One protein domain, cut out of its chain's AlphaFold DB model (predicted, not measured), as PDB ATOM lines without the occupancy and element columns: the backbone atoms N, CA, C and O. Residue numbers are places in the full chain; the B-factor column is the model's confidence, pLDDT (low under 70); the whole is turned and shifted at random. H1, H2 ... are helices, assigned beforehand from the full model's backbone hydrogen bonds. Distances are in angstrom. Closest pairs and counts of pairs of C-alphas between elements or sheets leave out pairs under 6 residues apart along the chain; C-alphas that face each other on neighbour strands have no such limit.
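AT A GLANCE: This is residues 166 to 259 of the 444 residues of an uncharacterized protein of Campylobacter ureolyticus (UniProt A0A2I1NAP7). A long helical hairpin, H1 and H2, is crossed on one side by H4, with H3 at one end and H5 towards the other. The class is all helix: five named helices in 94 printed residues. The rod, 48 by 21 by 19 A, is only just compact, close to loose, with a radius of gyration of the C-alphas of 14.6 A.

IN THESE COORDINATES: H1, residues 169 to 191, spans 32.9 A from C-alpha 169 (137.652, 138.890, 115.679). H2 is residues 199 to 215, H3 220 to 224, H4 228 to 245, and H5 251 to 256, ending at (117.548, 114.730, 104.006).

HOW THE PARTS SIT: The hairpin H1 and H2 has a shallow tilt of 14 degrees; C-alphas 182 and 199 are closest, 6.4 A. H4 touches H1 at a steep tilt of 47 degrees; C-alphas 170 and 228 are closest, 4.8 A. H3 and H5 only just touch H1, each with 3 C-alpha pairs within 8 A. In H4, 13 of 14 O i to N i+4 pairs are within hydrogen-bond range; in the others, every one.

THE WHOLE: The printed part has no cut; residues 217 to 234 are among those under pLDDT 70.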
ATOM      1  N   LYS A 166     133.202 142.792 121.787       78.25
ATOM      2  CA  LYS A 166     132.435 142.755 120.534       78.25
ATOM      3  C   LYS A 166     133.302 143.017 119.310       78.25
ATOM      4  O   LYS A 166     132.936 142.563 118.237       78.25
ATOM      5  N   ASN A 167     134.433 143.702 119.477       76.88
ATOM      6  CA  ASN A 167     135.390 143.981 118.409       76.88
ATOM      7  C   ASN A 167     136.470 142.900 118.278       76.88
ATOM      8  O   ASN A 167     137.303 142.977 117.377       76.88
ATOM      9  N   ALA A 168     136.492 141.899 119.169       70.06
ATOM     10  CA  ALA A 168     137.396 140.771 119.012       70.06
ATOM     11  C   ALA A 168     136.955 139.936 117.805       70.06
ATOM     12  O   ALA A 168     135.794 139.530 117.711       70.06
ATOM     13  N   GLU A 169     137.901 139.623 116.923       71.81
ATOM     14  CA  GLU A 169     137.652 138.890 115.679       71.81
ATOM     15  C   GLU A 169     136.906 137.571 115.936       71.81
ATOM     16  O   GLU A 169     135.870 137.319 115.326       71.81
ATOM     17  N   ILE A 170     137.348 136.773 116.918       73.31
ATOM     18  CA  ILE A 170     136.674 135.529 117.324       73.31
ATOM     19  C   ILE A 170     135.199 135.735 117.705       73.31
ATOM     20  O   ILE A 170     134.362 134.905 117.358       73.31
ATOM     21  N   VAL A 171     134.864 136.833 118.388       78.25
ATOM     22  CA  VAL A 171     133.500 137.124 118.861       78.25
ATOM     23  C   VAL A 171     132.626 137.602 117.709       78.25
ATOM     24  O   VAL A 171     131.504 137.115 117.557       78.25
ATOM     25  N   MET A 172     133.148 138.495 116.864       82.75
ATOM     26  CA  MET A 172     132.466 138.953 115.651       82.75
ATOM     27  C   MET A 172     132.159 137.785 114.715       82.75
ATOM     28  O   MET A 172     131.018 137.609 114.290       82.75
ATOM     29  N   TYR A 173     133.164 136.952 114.433       81.56
ATOM     30  CA  TYR A 173     133.009 135.783 113.576       81.56
ATOM     31  C   TYR A 173     132.013 134.781 114.158       81.56
ATOM     32  O   TYR A 173     131.126 134.323 113.439       81.56
ATOM     33  N   PHE A 174     132.107 134.471 115.452       82.06
ATOM     34  CA  PHE A 174     131.178 133.553 116.110       82.06
ATOM     35  C   PHE A 174     129.729 134.080 116.071       82.06
ATOM     36  O   PHE A 174     128.815 133.335 115.720       82.06
ATOM     37  N   SER A 175     129.521 135.377 116.331       86.75
ATOM     38  CA  SER A 175     128.210 136.044 116.223       86.75
ATOM     39  C   SER A 175     127.629 135.933 114.814       86.75
ATOM     40  O   SER A 175     126.482 135.516 114.631       86.75
ATOM     41  N   ASN A 176     128.452 136.227 113.804       87.44
ATOM     42  CA  ASN A 176     128.054 136.137 112.404       87.44
ATOM     43  C   ASN A 176     127.654 134.709 112.016       87.44
ATOM     44  O   ASN A 176     126.642 134.533 111.344       87.44
ATOM     45  N   LEU A 177     128.393 133.686 112.459       86.62
ATOM     46  CA  LEU A 177     128.066 132.282 112.178       86.62
ATOM     47  C   LEU A 177     126.725 131.865 112.792       86.62
ATOM     48  O   LEU A 177     125.908 131.247 112.109       86.62
ATOM     49  N   VAL A 178     126.468 132.235 114.050       88.00
ATOM     50  CA  VAL A 178     125.196 131.933 114.727       88.00
ATOM     51  C   VAL A 178     124.027 132.627 114.023       88.00
ATOM     52  O   VAL A 178     123.020 131.980 113.734       88.00
ATOM     53  N   GLY A 179     124.177 133.908 113.678       89.44
ATOM     54  CA  GLY A 179     123.145 134.667 112.969       89.44
ATOM     55  C   GLY A 179     122.883 134.160 111.546       89.44
ATOM     56  O   GLY A 179     121.731 134.096 111.119       89.44
ATOM     57  N   LEU A 180     123.930 133.773 110.808       90.38
ATOM     58  CA  LEU A 180     123.801 133.163 109.479       90.38
ATOM     59  C   LEU A 180     123.054 131.832 109.551       90.38
ATOM     60  O   LEU A 180     122.134 131.601 108.767       90.38
ATOM     61  N   TRP A 181     123.418 130.985 110.513       89.88
ATOM     62  CA  TRP A 181     122.753 129.709 110.736       89.88
ATOM     63  C   TRP A 181     121.272 129.894 111.061       89.88
ATOM     64  O   TRP A 181     120.433 129.302 110.393       89.88
ATOM     65  N   GLU A 182     120.931 130.778 112.002       91.25
ATOM     66  CA  GLU A 182     119.537 131.078 112.349       91.25
ATOM     67  C   GLU A 182     118.711 131.511 111.132       91.25
ATOM     68  O   GLU A 182     117.598 131.019 110.930       91.25
ATOM     69  N   LYS A 183     119.249 132.403 110.293       92.25
ATOM     70  CA  LYS A 183     118.547 132.876 109.094       92.25
ATOM     71  C   LYS A 183     118.306 131.753 108.087       92.25
ATOM     72  O   LYS A 183     117.188 131.623 107.594       92.25
ATOM     73  N   ILE A 184     119.318 130.931 107.807       91.62
ATOM     74  CA  ILE A 184     119.203 129.832 106.839       91.62
ATOM     75  C   ILE A 184     118.260 128.735 107.330       91.62
ATOM     76  O   ILE A 184     117.417 128.279 106.560       91.62
ATOM     77  N   GLN A 185     118.332 128.354 108.608       91.25
ATOM     78  CA  GLN A 185     117.420 127.359 109.177       91.25
ATOM     79  C   GLN A 185     115.964 127.831 109.065       91.25
ATOM     80  O   GLN A 185     115.121 127.113 108.533       91.25
ATOM     81  N   ASN A 186     115.678 129.075 109.473       91.06
ATOM     82  CA  ASN A 186     114.346 129.670 109.335       91.06
ATOM     83  C   ASN A 186     113.871 129.706 107.876       91.06
ATOM     84  O   ASN A 186     112.706 129.416 107.598       91.06
ATOM     85  N   LEU A 187     114.761 130.055 106.943       92.06
ATOM     86  CA  LEU A 187     114.441 130.128 105.522       92.06
ATOM     87  C   LEU A 187     114.061 128.756 104.957       92.06
ATOM     88  O   LEU A 187     113.027 128.632 104.301       92.06
ATOM     89  N   ILE A 188     114.855 127.723 105.249       91.62
ATOM     90  CA  ILE A 188     114.586 126.359 104.784       91.62
ATOM     91  C   ILE A 188     113.307 125.811 105.428       91.62
ATOM     92  O   ILE A 188     112.461 125.279 104.715       91.62
ATOM     93  N   PHE A 189     113.095 125.996 106.735       91.38
ATOM     94  CA  PHE A 189     111.856 125.544 107.382       91.38
ATOM     95  C   PHE A 189     110.617 126.226 106.824       91.38
ATOM     96  O   PHE A 189     109.624 125.555 106.561       91.38
ATOM     97  N   LYS A 190     110.689 127.535 106.555       90.56
ATOM     98  CA  LYS A 190     109.606 128.258 105.885       90.56
ATOM     99  C   LYS A 190     109.304 127.664 104.507       90.56
ATOM    100  O   LYS A 190     108.140 127.543 104.143       90.56
ATOM    101  N   LYS A 191     110.331 127.285 103.740       90.94
ATOM    102  CA  LYS A 191     110.172 126.646 102.421       90.94
ATOM    103  C   LYS A 191     109.654 125.207 102.492       90.94
ATOM    104  O   LYS A 191     109.037 124.739 101.538       90.94
ATOM    105  N   LEU A 192     109.886 124.525 103.608       89.75
ATOM    106  CA  LEU A 192     109.349 123.196 103.903       89.75
ATOM    107  C   LEU A 192     107.971 123.233 104.589       89.75
ATOM    108  O   LEU A 192     107.424 122.173 104.864       89.75
ATOM    109  N   ASP A 193     107.414 124.422 104.843       87.56
ATOM    110  CA  ASP A 193     106.158 124.634 105.581       87.56
ATOM    111  C   ASP A 193     106.156 124.016 106.997       87.56
ATOM    112  O   ASP A 193     105.159 123.497 107.497       87.56
ATOM    113  N   VAL A 194     107.311 124.070 107.670       85.44
ATOM    114  CA  VAL A 194     107.497 123.569 109.040       85.44
ATOM    115  C   VAL A 194     107.494 124.745 110.021       85.44
ATOM    116  O   VAL A 194     108.297 125.673 109.907       85.44
ATOM    117  N   LYS A 195     106.607 124.712 111.027       74.62
ATOM    118  CA  LYS A 195     106.612 125.699 112.123       74.62
ATOM    119  C   LYS A 195     107.860 125.522 112.980       74.62
ATOM    120  O   LYS A 195     108.149 124.409 113.408       74.62
ATOM    121  N   ASN A 196     108.551 126.619 113.298       67.44
ATOM    122  CA  ASN A 196     109.741 126.557 114.142       67.44
ATOM    123  C   ASN A 196     109.715 127.559 115.307       67.44
ATOM    124  O   ASN A 196     109.823 128.766 115.099       67.44
ATOM    125  N   SER A 197     109.592 127.049 116.536       65.44
ATOM    126  CA  SER A 197     109.655 127.829 117.784       65.44
ATOM    127  C   SER A 197     111.030 127.816 118.461       65.44
ATOM    128  O   SER A 197     111.272 128.618 119.364       65.44
ATOM    129  N   ASP A 198     111.944 126.942 118.036       77.31
ATOM    130  CA  ASP A 198     113.067 126.525 118.880       77.31
ATOM    131  C   ASP A 198     114.430 127.050 118.411       77.31
ATOM    132  O   ASP A 198     115.365 127.073 119.213       77.31
ATOM    133  N   ILE A 199     114.559 127.560 117.176       84.81
ATOM    134  CA  ILE A 199     115.836 128.105 116.667       84.81
ATOM    135  C   ILE A 199     116.393 129.183 117.598       84.81
ATOM    136  O   ILE A 199     117.555 129.114 117.992       84.81
ATOM    137  N   LYS A 200     115.560 130.146 118.005       84.38
ATOM    138  CA  LYS A 200     115.990 131.239 118.890       84.38
ATOM    139  C   LYS A 200     116.403 130.732 120.276       84.38
ATOM    140  O   LYS A 200     117.306 131.271 120.908       84.38
ATOM    141  N   ASN A 201     115.752 129.677 120.763       85.81
ATOM    142  CA  ASN A 201     116.136 129.025 122.013       85.81
ATOM    143  C   ASN A 201     117.507 128.338 121.873       85.81
ATOM    144  O   ASN A 201     118.355 128.442 122.759       85.81
ATOM    145  N   ILE A 202     117.759 127.687 120.736       85.19
ATOM    146  CA  ILE A 202     119.040 127.044 120.425       85.19
ATOM    147  C   ILE A 202     120.159 128.072 120.302       85.19
ATOM    148  O   ILE A 202     121.192 127.903 120.950       85.19
ATOM    149  N   THR A 203     119.962 129.153 119.543       87.56
ATOM    150  CA  THR A 203     120.983 130.199 119.406       87.56
ATOM    151  C   THR A 203     121.314 130.832 120.751       87.56
ATOM    152  O   THR A 203     122.493 130.958 121.078       87.56
ATOM    153  N   ASN A 204     120.314 131.091 121.599       88.12
ATOM    154  CA  ASN A 204     120.536 131.551 122.972       88.12
ATOM    155  C   ASN A 204     121.352 130.551 123.811       88.12
ATOM    156  O   ASN A 204     122.278 130.949 124.518       88.12
ATOM    157  N   LYS A 205     121.050 129.246 123.736       86.12
ATOM    158  CA  LYS A 205     121.809 128.204 124.451       86.12
ATOM    159  C   LYS A 205     123.265 128.124 123.979       86.12
ATOM    160  O   LYS A 205     124.164 128.039 124.816       86.12
ATOM    161  N   ILE A 206     123.503 128.197 122.669       83.44
ATOM    162  CA  ILE A 206     124.851 128.237 122.080       83.44
ATOM    163  C   ILE A 206     125.604 129.474 122.573       83.44
ATOM    164  O   ILE A 206     126.753 129.365 123.002       83.44
ATOM    165  N   TRP A 207     124.943 130.632 122.572       87.62
ATOM    166  CA  TRP A 207     125.529 131.887 123.038       87.62
ATOM    167  C   TRP A 207     125.911 131.823 124.517       87.62
ATOM    168  O   TRP A 207     127.016 132.206 124.892       87.62
ATOM    169  N   ASN A 208     125.047 131.247 125.353       86.25
ATOM    170  CA  ASN A 208     125.320 131.050 126.774       86.25
ATOM    171  C   ASN A 208     126.531 130.134 127.013       86.25
ATOM    172  O   ASN A 208     127.361 130.432 127.875       86.25
ATOM    173  N   LEU A 209     126.670 129.044 126.247       75.69
ATOM    174  CA  LEU A 209     127.854 128.182 126.331       75.69
ATOM    175  C   LEU A 209     129.119 128.896 125.855       75.69
ATOM    176  O   LEU A 209     130.166 128.747 126.483       75.69
ATOM    177  N   PHE A 210     129.037 129.696 124.793       78.75
ATOM    178  CA  PHE A 210     130.169 130.488 124.317       78.75
ATOM    179  C   PHE A 210     130.620 131.519 125.355       78.75
ATOM    180  O   PHE A 210     131.805 131.596 125.683       78.75
ATOM    181  N   MET A 211     129.667 132.246 125.947       79.62
ATOM    182  CA  MET A 211     129.940 133.188 127.029       79.62
ATOM    183  C   MET A 211     130.623 132.492 128.209       79.62
ATOM    184  O   MET A 211     131.660 132.949 128.684       79.62
ATOM    185  N   LYS A 212     130.084 131.352 128.651       73.31
ATOM    186  CA  LYS A 212     130.618 130.600 129.792       73.31
ATOM    187  C   LYS A 212     132.013 130.025 129.528       73.31
ATOM    188  O   LYS A 212     132.891 130.172 130.371       73.31
ATOM    189  N   ASN A 213     132.200 129.355 128.394       66.69
ATOM    190  CA  ASN A 213     133.383 128.530 128.139       66.69
ATOM    191  C   ASN A 213     134.530 129.300 127.472       66.69
ATOM    192  O   ASN A 213     135.654 128.804 127.464       66.69
ATOM    193  N   TYR A 214     134.262 130.481 126.903       71.00
ATOM    194  CA  TYR A 214     135.267 131.262 126.182       71.00
ATOM    195  C   TYR A 214     135.354 132.698 126.693       71.00
ATOM    196  O   TYR A 214     136.419 133.114 127.138       71.00
ATOM    197  N   ILE A 215     134.251 133.450 126.700       75.62
ATOM    198  CA  ILE A 215     134.308 134.868 127.099       75.62
ATOM    199  C   ILE A 215     134.702 135.033 128.568       75.62
ATOM    200  O   ILE A 215     135.579 135.827 128.883       75.62
ATOM    201  N   ASN A 216     134.101 134.243 129.455       70.88
ATOM    202  CA  ASN A 216     134.365 134.314 130.892       70.88
ATOM    203  C   ASN A 216     135.608 133.516 131.315       70.88
ATOM    204  O   ASN A 216     136.086 133.682 132.434       70.88
ATOM    205  N   ALA A 217     136.104 132.625 130.450       65.50
ATOM    206  CA  ALA A 217     137.218 131.729 130.754       65.50
ATOM    207  C   ALA A 217     138.587 132.305 130.355       65.50
ATOM    208  O   ALA A 217     139.599 131.919 130.935       65.50
ATOM    209  N   TYR A 218     138.630 133.214 129.376       61.66
ATOM    210  CA  TYR A 218     139.872 133.774 128.841       61.66
ATOM    211  C   TYR A 218     139.952 135.287 129.050       61.66
ATOM    212  O   TYR A 218     138.949 135.994 128.994       61.66
ATOM    213  N   SER A 219     141.169 135.805 129.242       64.00
ATOM    214  CA  SER A 219     141.383 137.251 129.352       64.00
ATOM    215  C   SER A 219     141.062 137.965 128.028       64.00
ATOM    216  O   SER A 219     141.266 137.389 126.951       64.00
ATOM    217  N   PRO A 220     140.624 139.240 128.048       65.44
ATOM    218  CA  PRO A 220     140.336 139.977 126.817       65.44
ATOM    219  C   PRO A 220     141.521 140.071 125.850       65.44
ATOM    220  O   PRO A 220     141.351 139.975 124.635       65.44
ATOM    221  N   ALA A 221     142.739 140.168 126.388       59.03
ATOM    222  CA  ALA A 221     143.972 140.115 125.610       59.03
ATOM    223  C   ALA A 221     144.146 138.776 124.870       59.03
ATOM    224  O   ALA A 221     144.623 138.755 123.736       59.03
ATOM    225  N   THR A 222     143.742 137.668 125.496       63.00
ATOM    226  CA  THR A 222     143.767 136.333 124.889       63.00
ATOM    227  C   THR A 222     142.733 136.226 123.774       63.00
ATOM    228  O   THR A 222     143.065 135.772 122.682       63.00
ATOM    229  N   LEU A 223     141.503 136.691 124.013       61.06
ATOM    230  CA  LEU A 223     140.408 136.638 123.037       61.06
ATOM    231  C   LEU A 223     140.669 137.517 121.808       61.06
ATOM    232  O   LEU A 223     140.423 137.069 120.692       61.06
ATOM    233  N   LYS A 224     141.247 138.715 121.985       67.19
ATOM    234  CA  LYS A 224     141.658 139.600 120.876       67.19
ATOM    235  C   LYS A 224     142.599 138.901 119.881       67.19
ATOM    236  O   LYS A 224     142.601 139.242 118.707       67.19
ATOM    237  N   ARG A 225     143.408 137.938 120.338       62.66
ATOM    238  CA  ARG A 225     144.422 137.245 119.522       62.66
ATOM    239  C   ARG A 225     143.905 135.999 118.809       62.66
ATOM    240  O   ARG A 225     144.631 135.420 118.001       62.66
ATOM    241  N   GLN A 226     142.701 135.540 119.140       58.06
ATOM    242  CA  GLN A 226     142.154 134.336 118.531       58.06
ATOM    243  C   GLN A 226     141.630 134.643 117.129       58.06
ATOM    244  O   GLN A 226     140.808 135.537 116.943       58.06
ATOM    245  N   LYS A 227     142.096 133.861 116.153       61.75
ATOM    246  CA  LYS A 227     141.713 133.995 114.742       61.75
ATOM    247  C   LYS A 227     140.251 133.605 114.531       61.75
ATOM    248  O   LYS A 227     139.773 132.653 115.156       61.75
ATOM    249  N   GLY A 228     139.588 134.215 113.549       57.12
ATOM    250  CA  GLY A 228     138.224 133.851 113.153       57.12
ATOM    251  C   GLY A 228     138.058 132.368 112.780       57.12
ATOM    252  O   GLY A 228     137.012 131.774 113.028       57.12
ATOM    253  N   GLN A 229     139.106 131.702 112.281       60.38
ATOM    254  CA  GLN A 229     139.065 130.261 111.976       60.38
ATOM    255  C   GLN A 229     138.835 129.377 113.213       60.38
ATOM    256  O   GLN A 229     138.155 128.353 113.120       60.38
ATOM    257  N   VAL A 230     139.361 129.779 114.376       62.94
ATOM    258  CA  VAL A 230     139.116 129.080 115.647       62.94
ATOM    259  C   VAL A 230     137.636 129.202 116.025       62.94
ATOM    260  O   VAL A 230     137.042 128.238 116.511       62.94
ATOM    261  N   ALA A 231     137.005 130.338 115.703       65.75
ATOM    262  CA  ALA A 231     135.580 130.566 115.926       65.75
ATOM    263  C   ALA A 231     134.697 129.550 115.184       65.75
ATOM    264  O   ALA A 231     133.712 129.097 115.756       65.75
ATOM    265  N   ILE A 232     135.061 129.138 113.959       65.06
ATOM    266  CA  ILE A 232     134.313 128.121 113.192       65.06
ATOM    267  C   ILE A 232     134.306 126.780 113.934       65.06
ATOM    268  O   ILE A 232     133.263 126.137 114.040       65.06
ATOM    269  N   GLN A 233     135.456 126.357 114.467       66.12
ATOM    270  CA  GLN A 233     135.549 125.105 115.219       66.12
ATOM    271  C   GLN A 233     134.736 125.170 116.512       66.12
ATOM    272  O   GLN A 233     133.988 124.243 116.817       66.12
ATOM    273  N   ILE A 234     134.874 126.271 117.256       68.44
ATOM    274  CA  ILE A 234     134.129 126.499 118.497       68.44
ATOM    275  C   ILE A 234     132.627 126.482 118.209       68.44
ATOM    276  O   ILE A 234     131.884 125.770 118.878       68.44
ATOM    277  N   TYR A 235     132.192 127.202 117.175       75.31
ATOM    278  CA  TYR A 235     130.813 127.220 116.698       75.31
ATOM    279  C   TYR A 235     130.290 125.823 116.382       75.31
ATOM    280  O   TYR A 235     129.269 125.436 116.944       75.31
ATOM    281  N   LYS A 236     131.001 125.036 115.568       69.44
ATOM    282  CA  LYS A 236     130.575 123.670 115.235       69.44
ATOM    283  C   LYS A 236     130.450 122.790 116.473       69.44
ATOM    284  O   LYS A 236     129.447 122.102 116.618       69.44
ATOM    285  N   ASN A 237     131.431 122.846 117.373       71.56
ATOM    286  CA  ASN A 237     131.429 122.038 118.592       71.56
ATOM    287  C   ASN A 237     130.258 122.411 119.514       71.56
ATOM    288  O   ASN A 237     129.543 121.528 119.981       71.56
ATOM    289  N   LEU A 238     130.038 123.710 119.747       74.06
ATOM    290  CA  LEU A 238     128.964 124.192 120.620       74.06
ATOM    291  C   LEU A 238     127.577 123.958 120.011       74.06
ATOM    292  O   LEU A 238     126.661 123.544 120.721       74.06
ATOM    293  N   LEU A 239     127.418 124.193 118.705       76.38
ATOM    294  CA  LEU A 239     126.177 123.903 117.990       76.38
ATOM    295  C   LEU A 239     125.862 122.407 118.064       76.38
ATOM    296  O   LEU A 239     124.763 122.048 118.469       76.38
ATOM    297  N   TYR A 240     126.824 121.541 117.743       72.06
ATOM    298  CA  TYR A 240     126.653 120.091 117.820       72.06
ATOM    299  C   TYR A 240     126.242 119.634 119.225       72.06
ATOM    300  O   TYR A 240     125.273 118.890 119.366       72.06
ATOM    301  N   GLU A 241     126.913 120.132 120.268       72.31
ATOM    302  CA  GLU A 241     126.580 119.801 121.657       72.31
ATOM    303  C   GLU A 241     125.124 120.162 122.002       72.31
ATOM    304  O   GLU A 241     124.412 119.367 122.622       72.31
ATOM    305  N   ILE A 242     124.656 121.345 121.591       78.38
ATOM    306  CA  ILE A 242     123.273 121.774 121.833       78.38
ATOM    307  C   ILE A 242     122.281 120.962 121.001       78.38
ATOM    308  O   ILE A 242     121.254 120.546 121.538       78.38
ATOM    309  N   LEU A 243     122.571 120.707 119.727       77.44
ATOM    310  CA  LEU A 243     121.689 119.933 118.855       77.44
ATOM    311  C   LEU A 243     121.489 118.508 119.379       77.44
ATOM    312  O   LEU A 243     120.347 118.062 119.489       77.44
ATOM    313  N   GLN A 244     122.567 117.836 119.802       71.62
ATOM    314  CA  GLN A 244     122.489 116.495 120.386       71.62
ATOM    315  C   GLN A 244     121.680 116.462 121.683       71.62
ATOM    316  O   GLN A 244     120.835 115.591 121.863       71.62
ATOM    317  N   LYS A 245     121.912 117.417 122.590       71.44
ATOM    318  CA  LYS A 245     121.232 117.451 123.896       71.44
ATOM    319  C   LYS A 245     119.731 117.724 123.805       71.44
ATOM    320  O   LYS A 245     119.016 117.408 124.748       71.44
ATOM    321  N   ASN A 246     119.266 118.354 122.727       66.38
ATOM    322  CA  ASN A 246     117.865 118.753 122.574       66.38
ATOM    323  C   ASN A 246     117.120 117.943 121.500       66.38
ATOM    324  O   ASN A 246     115.974 118.272 121.218       66.38
ATOM    325  N   SER A 247     117.756 116.927 120.897       70.50
ATOM    326  CA  SER A 247     117.196 116.140 119.785       70.50
ATOM    327  C   SER A 247     116.579 117.015 118.686       70.50
ATOM    328  O   SER A 247     115.535 116.686 118.126       70.50
ATOM    329  N   PHE A 248     117.191 118.170 118.412       79.00
ATOM    330  CA  PHE A 248     116.631 119.130 117.469       79.00
ATOM    331  C   PHE A 248     116.885 118.671 116.037       79.00
ATOM    332  O   PHE A 248     118.026 118.417 115.650       79.00
ATOM    333  N   GLN A 249     115.821 118.624 115.240       80.19
ATOM    334  CA  GLN A 249     115.909 118.314 113.823       80.19
ATOM    335  C   GLN A 249     116.329 119.573 113.056       80.19
ATOM    336  O   GLN A 249     115.593 120.558 112.993       80.19
ATOM    337  N   THR A 250     117.540 119.561 112.501       87.19
ATOM    338  CA  THR A 250     118.041 120.683 111.693       87.19
ATOM    339  C   THR A 250     117.374 120.728 110.320       87.19
ATOM    340  O   THR A 250     116.768 119.754 109.869       87.19
ATOM    341  N   ALA A 251     117.512 121.855 109.626       86.75
ATOM    342  CA  ALA A 251     117.108 122.004 108.234       86.75
ATOM    343  C   ALA A 251     117.785 120.965 107.336       86.75
ATOM    344  O   ALA A 251     117.134 120.417 106.455       86.75
ATOM    345  N   GLU A 252     119.052 120.639 107.594       90.00
ATOM    346  CA  GLU A 252     119.778 119.578 106.901       90.00
ATOM    347  C   GLU A 252     119.106 118.219 107.109       90.00
ATOM    348  O   GLU A 252     118.901 117.498 106.137       90.00
ATOM    349  N   ASN A 253     118.719 117.887 108.349       89.81
ATOM    350  CA  ASN A 253     118.000 116.644 108.646       89.81
ATOM    351  C   ASN A 253     116.647 116.599 107.926       89.81
ATOM    352  O   ASN A 253     116.355 115.630 107.238       89.81
ATOM    353  N   LEU A 254     115.852 117.668 108.036       89.19
ATOM    354  CA  LEU A 254     114.532 117.734 107.406       89.19
ATOM    355  C   LEU A 254     114.608 117.696 105.880       89.19
ATOM    356  O   LEU A 254     113.763 117.077 105.245       89.19
ATOM    357  N   LEU A 255     115.615 118.333 105.279       92.19
ATOM    358  CA  LEU A 255     115.867 118.199 103.849       92.19
ATOM    359  C   LEU A 255     116.219 116.752 103.504       92.19
ATOM    360  O   LEU A 255     115.648 116.222 102.554       92.19
ATOM    361  N   GLU A 256     117.122 116.113 104.253       92.94
ATOM    362  CA  GLU A 256     117.548 114.730 104.006       92.94
ATOM    363  C   GLU A 256     116.362 113.750 103.995       92.94
ATOM    364  O   GLU A 256     116.325 112.868 103.141       92.94
ATOM    365  N   ASP A 257     115.356 113.985 104.841       91.25
ATOM    366  CA  ASP A 257     114.127 113.185 104.932       91.25
ATOM    367  C   ASP A 257     113.150 113.391 103.747       91.25
ATOM    368  O   ASP A 257     112.162 112.666 103.612       91.25
ATOM    369  N   THR A 258     113.401 114.364 102.862       91.94
ATOM    370  CA  THR A 258     112.603 114.601 101.642       91.94
ATOM    371  C   THR A 258     113.223 113.959 100.394       91.94
ATOM    372  O   THR A 258     114.392 113.577 100.378       91.94
ATOM    373  N   SER A 259     112.453 113.864  99.296       93.06
ATOM    374  CA  SER A 259     112.990 113.368  98.019       93.06
ATOM    375  C   SER A 259     114.059 114.305  97.449       93.06
ATOM    376  O   SER A 259     114.031 115.520  97.670       93.06
TER     377      SER A 259